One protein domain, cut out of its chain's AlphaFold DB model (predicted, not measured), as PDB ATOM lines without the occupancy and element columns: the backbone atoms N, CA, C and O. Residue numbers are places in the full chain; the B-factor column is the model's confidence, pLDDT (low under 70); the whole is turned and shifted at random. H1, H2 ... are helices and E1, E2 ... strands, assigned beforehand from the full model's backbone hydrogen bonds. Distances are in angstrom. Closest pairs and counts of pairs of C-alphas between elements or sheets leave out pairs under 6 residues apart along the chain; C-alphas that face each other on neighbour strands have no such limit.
ATOM      1  N   MET A   1     328.428 445.532 481.217       91.50
ATOM      2  CA  MET A   1     328.721 444.394 480.326       91.50
ATOM      3  C   MET A   1     327.768 444.458 479.141       91.50
ATOM      4  O   MET A   1     326.622 444.836 479.357       91.50
ATOM      5  N   LEU A   2     328.220 444.107 477.936       94.19
ATOM      6  CA  LEU A   2     327.405 443.964 476.726       94.19
ATOM      7  C   LEU A   2     327.563 442.544 476.167       94.19
ATOM      8  O   LEU A   2     328.681 442.153 475.845       94.19
ATOM      9  N   TYR A   3     326.461 441.806 476.027       96.25
ATOM     10  CA  TYR A   3     326.438 440.482 475.400       96.25
ATOM     11  C   TYR A   3     326.017 440.573 473.929       96.25
ATOM     12  O   TYR A   3     324.994 441.187 473.630       96.25
ATOM     13  N   CYS A   4     326.795 439.987 473.014       95.50
ATOM     14  CA  CYS A   4     326.449 439.900 471.588       95.50
ATOM     15  C   CYS A   4     327.354 438.911 470.834       95.50
ATOM     16  O   CYS A   4     328.416 438.528 471.321       95.50
ATOM     17  N   ASN A   5     326.956 438.532 469.616       95.38
ATOM     18  CA  ASN A   5     327.822 437.796 468.692       95.38
ATOM     19  C   ASN A   5     328.621 438.757 467.775       95.38
ATOM     20  O   ASN A   5     328.253 439.932 467.654       95.38
ATOM     21  N   PRO A   6     329.697 438.292 467.104       93.56
ATOM     22  CA  PRO A   6     330.510 439.108 466.198       93.56
ATOM     23  C   PRO A   6     329.722 439.870 465.125       93.56
ATOM     24  O   PRO A   6     330.042 441.023 464.841       93.56
ATOM     25  N   ASN A   7     328.695 439.243 464.541       93.94
ATOM     26  CA  ASN A   7     327.882 439.845 463.485       93.94
ATOM     27  C   ASN A   7     327.104 441.057 464.015       93.94
ATOM     28  O   ASN A   7     327.166 442.139 463.440       93.94
ATOM     29  N   TRP A   8     326.435 440.901 465.155       94.12
ATOM     30  CA  TRP A   8     325.736 441.992 465.829       94.12
ATOM     31  C   TRP A   8     326.686 443.100 466.261       94.12
ATOM     32  O   TRP A   8     326.416 444.272 465.996       94.12
ATOM     33  N   LEU A   9     327.815 442.725 466.867       89.94
ATOM     34  CA  LEU A   9     328.810 443.680 467.335       89.94
ATOM     35  C   LEU A   9     329.320 444.577 466.205       89.94
ATOM     36  O   LEU A   9     329.480 445.770 466.429       89.94
ATOM     37  N   CYS A  10     329.574 444.023 465.017       88.75
ATOM     38  CA  CYS A  10     330.152 444.775 463.904       88.75
ATOM     39  C   CYS A  10     329.125 445.461 463.005       88.75
ATOM     40  O   CYS A  10     329.401 446.557 462.526       88.75
ATOM     41  N   ASN A  11     327.976 444.831 462.761       91.75
ATOM     42  CA  ASN A  11     327.075 445.261 461.690       91.75
ATOM     43  C   ASN A  11     325.843 446.019 462.192       91.75
ATOM     44  O   ASN A  11     325.230 446.754 461.424       91.75
ATOM     45  N   TYR A  12     325.479 445.863 463.466       89.88
ATOM     46  CA  TYR A  12     324.214 446.389 463.999       89.88
ATOM     47  C   TYR A  12     324.386 447.243 465.252       89.88
ATOM     48  O   TYR A  12     323.467 447.949 465.662       89.88
ATOM     49  N   LEU A  13     325.568 447.203 465.860       88.31
ATOM     50  CA  LEU A  13     325.900 447.966 467.047       88.31
ATOM     51  C   LEU A  13     326.985 448.989 466.711       88.31
ATOM     52  O   LEU A  13     327.868 448.739 465.895       88.31
ATOM     53  N   HIS A  14     326.946 450.151 467.366       86.50
ATOM     54  CA  HIS A  14     328.007 451.156 467.262       86.50
ATOM     55  C   HIS A  14     329.267 450.679 467.999       86.50
ATOM     56  O   HIS A  14     329.609 451.211 469.056       86.50
ATOM     57  N   LYS A  15     329.931 449.656 467.448       81.44
ATOM     58  CA  LYS A  15     331.067 448.937 468.031       81.44
ATOM     59  C   LYS A  15     332.058 449.869 468.706       81.44
ATOM     60  O   LYS A  15     332.297 449.733 469.901       81.44
ATOM     61  N   ASP A  16     332.540 450.869 467.979       85.62
ATOM     62  CA  ASP A  16     333.598 451.778 468.434       85.62
ATOM     63  C   ASP A  16     333.189 452.612 469.656       85.62
ATOM     64  O   ASP A  16     334.017 452.961 470.500       85.62
ATOM     65  N   LYS A  17     331.887 452.888 469.803       84.69
ATOM     66  CA  LYS A  17     331.332 453.578 470.975       84.69
ATOM     67  C   LYS A  17     331.123 452.634 472.161       84.69
ATOM     68  O   LYS A  17     331.114 453.082 473.305       84.69
ATOM     69  N   LEU A  18     330.915 451.344 471.900       84.62
ATOM     70  CA  LEU A  18     330.506 450.362 472.903       84.62
ATOM     71  C   LEU A  18     331.691 449.623 473.523       84.62
ATOM     72  O   LEU A  18     331.710 449.464 474.743       84.62
ATOM     73  N   ILE A  19     332.698 449.251 472.726       84.25
ATOM     74  CA  ILE A  19     333.884 448.517 473.205       84.25
ATOM     75  C   ILE A  19     334.704 449.307 474.233       84.25
ATOM     76  O   ILE A  19     335.371 448.716 475.072       84.25
ATOM     77  N   ASN A  20     334.623 450.640 474.195       85.19
ATOM     78  CA  ASN A  20     335.328 451.525 475.125       85.19
ATOM     79  C   ASN A  20     334.519 451.836 476.393       85.19
ATOM     80  O   ASN A  20     335.058 452.381 477.352       85.19
ATOM     81  N   LYS A  21     333.217 451.528 476.397       91.06
ATOM     82  CA  LYS A  21     332.295 451.874 477.490       91.06
ATOM     83  C   LYS A  21     331.879 450.661 478.316       91.06
ATOM     84  O   LYS A  21     331.580 450.799 479.500       91.06
ATOM     85  N   TYR A  22     331.839 449.485 477.699       92.31
ATOM     86  CA  TYR A  22     331.361 448.267 478.331       92.31
ATOM     87  C   TYR A  22     332.352 447.131 478.136       92.31
ATOM     88  O   TYR A  22     332.859 446.911 477.042       92.31
ATOM     89  N   ASP A  23     332.535 446.344 479.193       94.69
ATOM     90  CA  ASP A  23     333.112 445.013 479.059       94.69
ATOM     91  C   ASP A  23     332.250 444.172 478.105       94.69
ATOM     92  O   ASP A  23     331.020 444.157 478.229       94.69
ATOM     93  N   ILE A  24     332.891 443.481 477.165       95.12
ATOM     94  CA  ILE A  24     332.207 442.663 476.159       95.12
ATOM     95  C   ILE A  24     332.110 441.213 476.638       95.12
ATOM     96  O   ILE A  24     333.114 440.621 477.032       95.12
ATOM     97  N   TRP A  25     330.916 440.635 476.552       97.31
ATOM     98  CA  TRP A  25     330.659 439.201 476.631       97.31
ATOM     99  C   TRP A  25     330.329 438.701 475.220       97.31
ATOM    100  O   TRP A  25     329.234 438.914 474.705       97.31
ATOM    101  N   LEU A  26     331.309 438.098 474.553       97.00
ATOM    102  CA  LEU A  26     331.206 437.738 473.141       97.00
ATOM    103  C   LEU A  26     330.741 436.287 472.979       97.00
ATOM    104  O   LEU A  26     331.430 435.379 473.444       97.00
ATOM    105  N   ALA A  27     329.631 436.069 472.276       98.00
ATOM    106  CA  ALA A  27     329.190 434.744 471.838       98.00
ATOM    107  C   ALA A  27     329.808 434.398 470.486       98.00
ATOM    108  O   ALA A  27     329.454 434.983 469.463       98.00
ATOM    109  N   ASN A  28     330.788 433.497 470.491       97.38
ATOM    110  CA  ASN A  28     331.549 433.152 469.297       97.38
ATOM    111  C   ASN A  28     331.956 431.679 469.344       97.38
ATOM    112  O   ASN A  28     332.961 431.322 469.956       97.38
ATOM    113  N   TRP A  29     331.126 430.824 468.759       97.31
ATOM    114  CA  TRP A  29     331.247 429.372 468.861       97.31
ATOM    115  C   TRP A  29     332.020 428.776 467.680       97.31
ATOM    116  O   TRP A  29     332.110 429.382 466.615       97.31
ATOM    117  N   GLY A  30     332.572 427.573 467.857       94.88
ATOM    118  CA  GLY A  30     333.252 426.836 466.779       94.88
ATOM    119  C   GLY A  30     334.610 427.410 466.352       94.88
ATOM    120  O   GLY A  30     335.157 427.001 465.332       94.88
ATOM    121  N   VAL A  31     335.166 428.343 467.129       95.25
ATOM    122  CA  VAL A  31     336.468 428.980 466.888       95.25
ATOM    123  C   VAL A  31     337.450 428.655 468.014       95.25
ATOM    124  O   VAL A  31     337.049 428.401 469.147       95.25
ATOM    125  N   SER A  32     338.752 428.666 467.718       95.38
ATOM    126  CA  SER A  32     339.807 428.383 468.707       95.38
ATOM    127  C   SER A  32     340.072 429.540 469.678       95.38
ATOM    128  O   SER A  32     340.658 429.328 470.737       95.38
ATOM    129  N   ALA A  33     339.645 430.754 469.325       94.38
ATOM    130  CA  ALA A  33     339.759 431.963 470.133       94.38
ATOM    131  C   ALA A  33     338.676 432.980 469.720       94.38
ATOM    132  O   ALA A  33     338.245 432.969 468.560       94.38
ATOM    133  N   PRO A  34     338.245 433.886 470.617       95.56
ATOM    134  CA  PRO A  34     337.265 434.905 470.266       95.56
ATOM    135  C   PRO A  34     337.838 435.870 469.218       95.56
ATOM    136  O   PRO A  34     338.937 436.396 469.366       95.56
ATOM    137  N   SER A  35     337.061 436.167 468.174       93.56
ATOM    138  CA  SER A  35     337.446 437.100 467.099       93.56
ATOM    139  C   SER A  35     337.675 438.548 467.553       93.56
ATOM    140  O   SER A  35     338.206 439.345 466.784       93.56
ATOM    141  N   TYR A  36     337.261 438.910 468.770       90.88
ATOM    142  CA  TYR A  36     337.471 440.234 469.352       90.88
ATOM    143  C   TYR A  36     337.878 440.120 470.813       90.88
ATOM    144  O   TYR A  36     337.463 439.191 471.505       90.88
ATOM    145  N   ASN A  37     338.638 441.111 471.288       91.12
ATOM    146  CA  ASN A  37     338.941 441.235 472.704       91.12
ATOM    147  C   ASN A  37     337.636 441.365 473.506       91.12
ATOM    148  O   ASN A  37     336.791 442.210 473.200       91.12
ATOM    149  N   CYS A  38     337.477 440.524 474.520       93.19
ATOM    150  CA  CYS A  38     336.287 440.469 475.352       93.19
ATOM    151  C   CYS A  38     336.664 440.146 476.800       93.19
ATOM    152  O   CYS A  38     337.704 439.558 477.081       93.19
ATOM    153  N   ALA A  39     335.810 440.550 477.736       95.75
ATOM    154  CA  ALA A  39     335.967 440.201 479.142       95.75
ATOM    155  C   ALA A  39     335.461 438.783 479.436       95.75
ATOM    156  O   ALA A  39     335.990 438.111 480.323       95.75
ATOM    157  N   ILE A  40     334.449 438.335 478.687       97.50
ATOM    158  CA  ILE A  40     333.899 436.980 478.741       97.50
ATOM    159  C   ILE A  40     333.729 436.467 477.309       97.50
ATOM    160  O   ILE A  40     333.228 437.181 476.438       97.50
ATOM    161  N   TRP A  41     334.126 435.227 477.056       98.19
ATOM    162  CA  TRP A  41     333.884 434.529 475.796       98.19
ATOM    163  C   TRP A  41     332.960 433.341 476.031       98.19
ATOM    164  O   TRP A  41     333.328 432.414 476.750       98.19
ATOM    165  N   GLN A  42     331.784 433.352 475.410       98.56
ATOM    166  CA  GLN A  42     330.942 432.167 475.304       98.56
ATOM    167  C   GLN A  42     331.398 431.361 474.083       98.56
ATOM    168  O   GLN A  42     331.196 431.782 472.942       98.56
ATOM    169  N   TYR A  43     332.059 430.231 474.332       97.69
ATOM    170  CA  TYR A  43     332.726 429.427 473.299       97.69
ATOM    171  C   TYR A  43     331.890 428.237 472.820       97.69
ATOM    172  O   TYR A  43     332.194 427.648 471.783       97.69
ATOM    173  N   SER A  44     330.824 427.891 473.547       96.75
ATOM    174  CA  SER A  44     329.863 426.862 473.155       96.75
ATOM    175  C   SER A  44     328.488 427.157 473.747       96.75
ATOM    176  O   SER A  44     328.406 427.645 474.870       96.75
ATOM    177  N   GLU A  45     327.437 426.809 473.011       97.06
ATOM    178  CA  GLU A  45     326.035 426.748 473.469       97.06
ATOM    179  C   GLU A  45     325.580 425.302 473.774       97.06
ATOM    180  O   GLU A  45     324.509 425.056 474.321       97.06
ATOM    181  N   ASN A  46     326.415 424.317 473.424       97.25
ATOM    182  CA  ASN A  46     326.095 422.887 473.461       97.25
ATOM    183  C   ASN A  46     326.879 422.146 474.555       97.25
ATOM    184  O   ASN A  46     327.240 420.980 474.403       97.25
ATOM    185  N   GLY A  47     327.214 422.835 475.646       95.94
ATOM    186  CA  GLY A  47     327.880 422.220 476.787       95.94
ATOM    187  C   GLY A  47     326.963 421.274 477.561       95.94
ATOM    188  O   GLY A  47     325.739 421.323 477.442       95.94
ATOM    189  N   SER A  48     327.567 420.440 478.408       97.38
ATOM    190  CA  SER A  48     326.855 419.572 479.345       97.38
ATOM    191  C   SER A  48     327.503 419.664 480.721       97.38
ATOM    192  O   SER A  48     328.723 419.545 480.854       97.38
ATOM    193  N   VAL A  49     326.686 419.894 481.747       94.44
ATOM    194  CA  VAL A  49     327.120 419.968 483.145       94.44
ATOM    195  C   VAL A  49     326.305 418.956 483.949       94.44
ATOM    196  O   VAL A  49     325.076 419.038 483.942       94.44
ATOM    197  N   PRO A  50     326.946 418.005 484.660       95.62
ATOM    198  CA  PRO A  50     326.231 417.037 485.484       95.62
ATOM    199  C   PRO A  50     325.283 417.713 486.477       95.62
ATOM    200  O   PRO A  50     325.688 418.599 487.228       95.62
ATOM    201  N   GLY A  51     324.026 417.271 486.487       97.25
ATOM    202  CA  GLY A  51     322.971 417.851 487.319       97.25
ATOM    203  C   GLY A  51     322.165 418.968 486.650       97.25
ATOM    204  O   GLY A  51     321.205 419.433 487.256       97.25
ATOM    205  N   ILE A  52     322.499 419.368 485.416       95.81
ATOM    206  CA  ILE A  52     321.686 420.283 484.605       95.81
ATOM    207  C   ILE A  52     321.158 419.531 483.381       95.81
ATOM    208  O   ILE A  52     321.924 418.933 482.626       95.81
ATOM    209  N   SER A  53     319.838 419.543 483.202       96.50
ATOM    210  CA  SER A  53     319.181 418.954 482.034       96.50
ATOM    211  C   SER A  53     319.272 419.888 480.829       96.50
ATOM    212  O   SER A  53     319.026 421.085 480.959       96.50
ATOM    213  N   GLY A  54     319.533 419.322 479.650       96.25
ATOM    214  CA  GLY A  54     319.644 420.074 478.398       96.25
ATOM    215  C   GLY A  54     321.047 420.628 478.134       96.25
ATOM    216  O   GLY A  54     321.985 420.384 478.895       96.25
ATOM    217  N   SER A  55     321.187 421.330 477.010       97.31
ATOM    218  CA  SER A  55     322.421 422.023 476.654       97.31
ATOM    219  C   SER A  55     322.597 423.290 477.488       97.31
ATOM    220  O   SER A  55     321.629 423.948 477.874       97.31
ATOM    221  N   VAL A  56     323.851 423.625 477.775       96.69
ATOM    222  CA  VAL A  56     324.217 424.808 478.554       96.69
ATOM    223  C   VAL A  56     325.359 425.574 477.899       96.69
ATOM    224  O   VAL A  56     326.293 424.991 477.342       96.69
ATOM    225  N   ASP A  57     325.315 426.894 478.046       97.94
ATOM    226  CA  ASP A  57     326.357 427.792 477.571       97.94
ATOM    227  C   ASP A  57     327.653 427.635 478.368       97.94
ATOM    228  O   ASP A  57     327.669 427.647 479.603       97.94
ATOM    229  N   MET A  58     328.771 427.567 477.655       97.31
ATOM    230  CA  MET A  58     330.102 427.457 478.233       97.31
ATOM    231  C   MET A  58     330.892 428.740 478.014       97.31
ATOM    232  O   MET A  58     330.987 429.244 476.894       97.31
ATOM    233  N   ASN A  59     331.493 429.253 479.089       97.75
ATOM    234  CA  ASN A  59     332.121 430.570 479.104       97.75
ATOM    235  C   ASN A  59     333.544 430.536 479.672       97.75
ATOM    236  O   ASN A  59     333.809 429.833 480.646       97.75
ATOM    237  N   TRP A  60     334.441 431.335 479.094       96.25
ATOM    238  CA  TRP A  60     335.738 431.695 479.672       96.25
ATOM    239  C   TRP A  60     335.665 433.140 480.145       96.25
ATOM    240  O   TRP A  60     335.236 434.018 479.399       96.25
ATOM    241  N   ILE A  61     336.084 433.386 481.381       95.06
ATOM    242  CA  ILE A  61     336.125 434.724 481.970       95.06
ATOM    243  C   ILE A  61     337.588 435.163 482.019       95.06
ATOM    244  O   ILE A  61     338.409 434.521 482.670       95.06
ATOM    245  N   TYR A  62     337.905 436.257 481.331       93.19
ATOM    246  CA  TYR A  62     339.258 436.819 481.265       93.19
ATOM    247  C   TYR A  62     339.471 437.976 482.240       93.19
ATOM    248  O   TYR A  62     340.606 438.276 482.607       93.19
ATOM    249  N   LYS A  63     338.385 438.631 482.665       91.06
ATOM    250  CA  LYS A  63     338.418 439.720 483.641       91.06
ATOM    251  C   LYS A  63     337.968 439.226 485.010       91.06
ATOM    252  O   LYS A  63     336.938 438.575 485.132       91.06
ATOM    253  N   ASP A  64     338.726 439.562 486.045       88.38
ATOM    254  CA  ASP A  64     338.341 439.238 487.413       88.38
ATOM    255  C   ASP A  64     337.216 440.173 487.885       88.38
ATOM    256  O   ASP A  64     337.388 441.390 487.963       88.38
ATOM    257  N   TYR A  65     336.056 439.583 488.167       83.81
ATOM    258  CA  TYR A  65     334.874 440.264 488.702       83.81
ATOM    259  C   TYR A  65     334.607 439.934 490.173       83.81
ATOM    260  O   TYR A  65     333.671 440.471 490.760       83.81
ATOM    261  N   ILE A  66     335.390 439.026 490.755       78.00
ATOM    262  CA  ILE A  66     335.130 438.448 492.077       78.00
ATOM    263  C   ILE A  66     336.053 439.083 493.117       78.00
ATOM    264  O   ILE A  66     335.695 439.169 494.294       78.00
ATOM    265  N   SER A  67     337.219 439.589 492.706       73.19
ATOM    266  CA  SER A  67     338.073 440.358 493.604       73.19
ATOM    267  C   SER A  67     337.469 441.733 493.906       73.19
ATOM    268  O   SER A  67     337.666 442.725 493.207       73.19
TER     269      SER A  67
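This is residues 1 to 67 of the 115 residues of a protein of uncultured Ruminococcus sp (UniProt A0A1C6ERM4). One curled, twisted sheet of four strands makes the body, with two short helices, H1 and H2, at its E1 and E2 end and the hairpin of E3 and E4 reaching out to the other end. A long loop, residues 28 to 39, joins E2 to E3. The 67 printed residues hold E1, H1, H2, E2, E3, E4 along the chain; the sheet's order is E1, E2, E3, E4, mixed. The class is mixed, helices and strands, with 31 residues in named elements, under half. It is only just compact, close to loose, with a radius of gyration of the C-alphas of 13.0 A and spans of 40 by 31 by 20 A.

E2, residues 24 to 27, and E3, residues 40 to 47, are parallel at 23 degrees, with N 42 and O 26 2.8 A apart. E1, residues 2 to 4, is parallel to E2 at 20 degrees, with N 25 and O 2 2.8 A apart. E4, residues 56 to 61, forms an antiparallel hairpin with E3 at 156 degrees, with N 43 and O 58 2.9 A apart. H1, residues 6 to 11, is on the sheet and stands up from it at 54 degrees. H2, residues 15 to 18, is not on it; H1 and H2 are close but not clearly touching, the closest C-alphas, of Leu 9 and Lys 15, being 5.8 A apart. E1, H1 H2, E2 is a strand-helix-strand unit, two parallel neighbour strands with helices between, its crossover right-handed. In H1 every O i to N i+4 pair is within hydrogen-bond range; H2 is too short for one.

E1 begins at C-alpha 2, (327.405, 443.964, 476.726). E3 is 16.1 A long and bends by 56 degrees at residue 44. E4, 15.9 A, ends at C-alpha 61, (336.125, 434.724, 481.970).

The C-alphas farthest apart, of Asp 16 and Gly 51, are 40.3 A apart. The printed part has no cut, and no printed residue is under 70 in pLDDT.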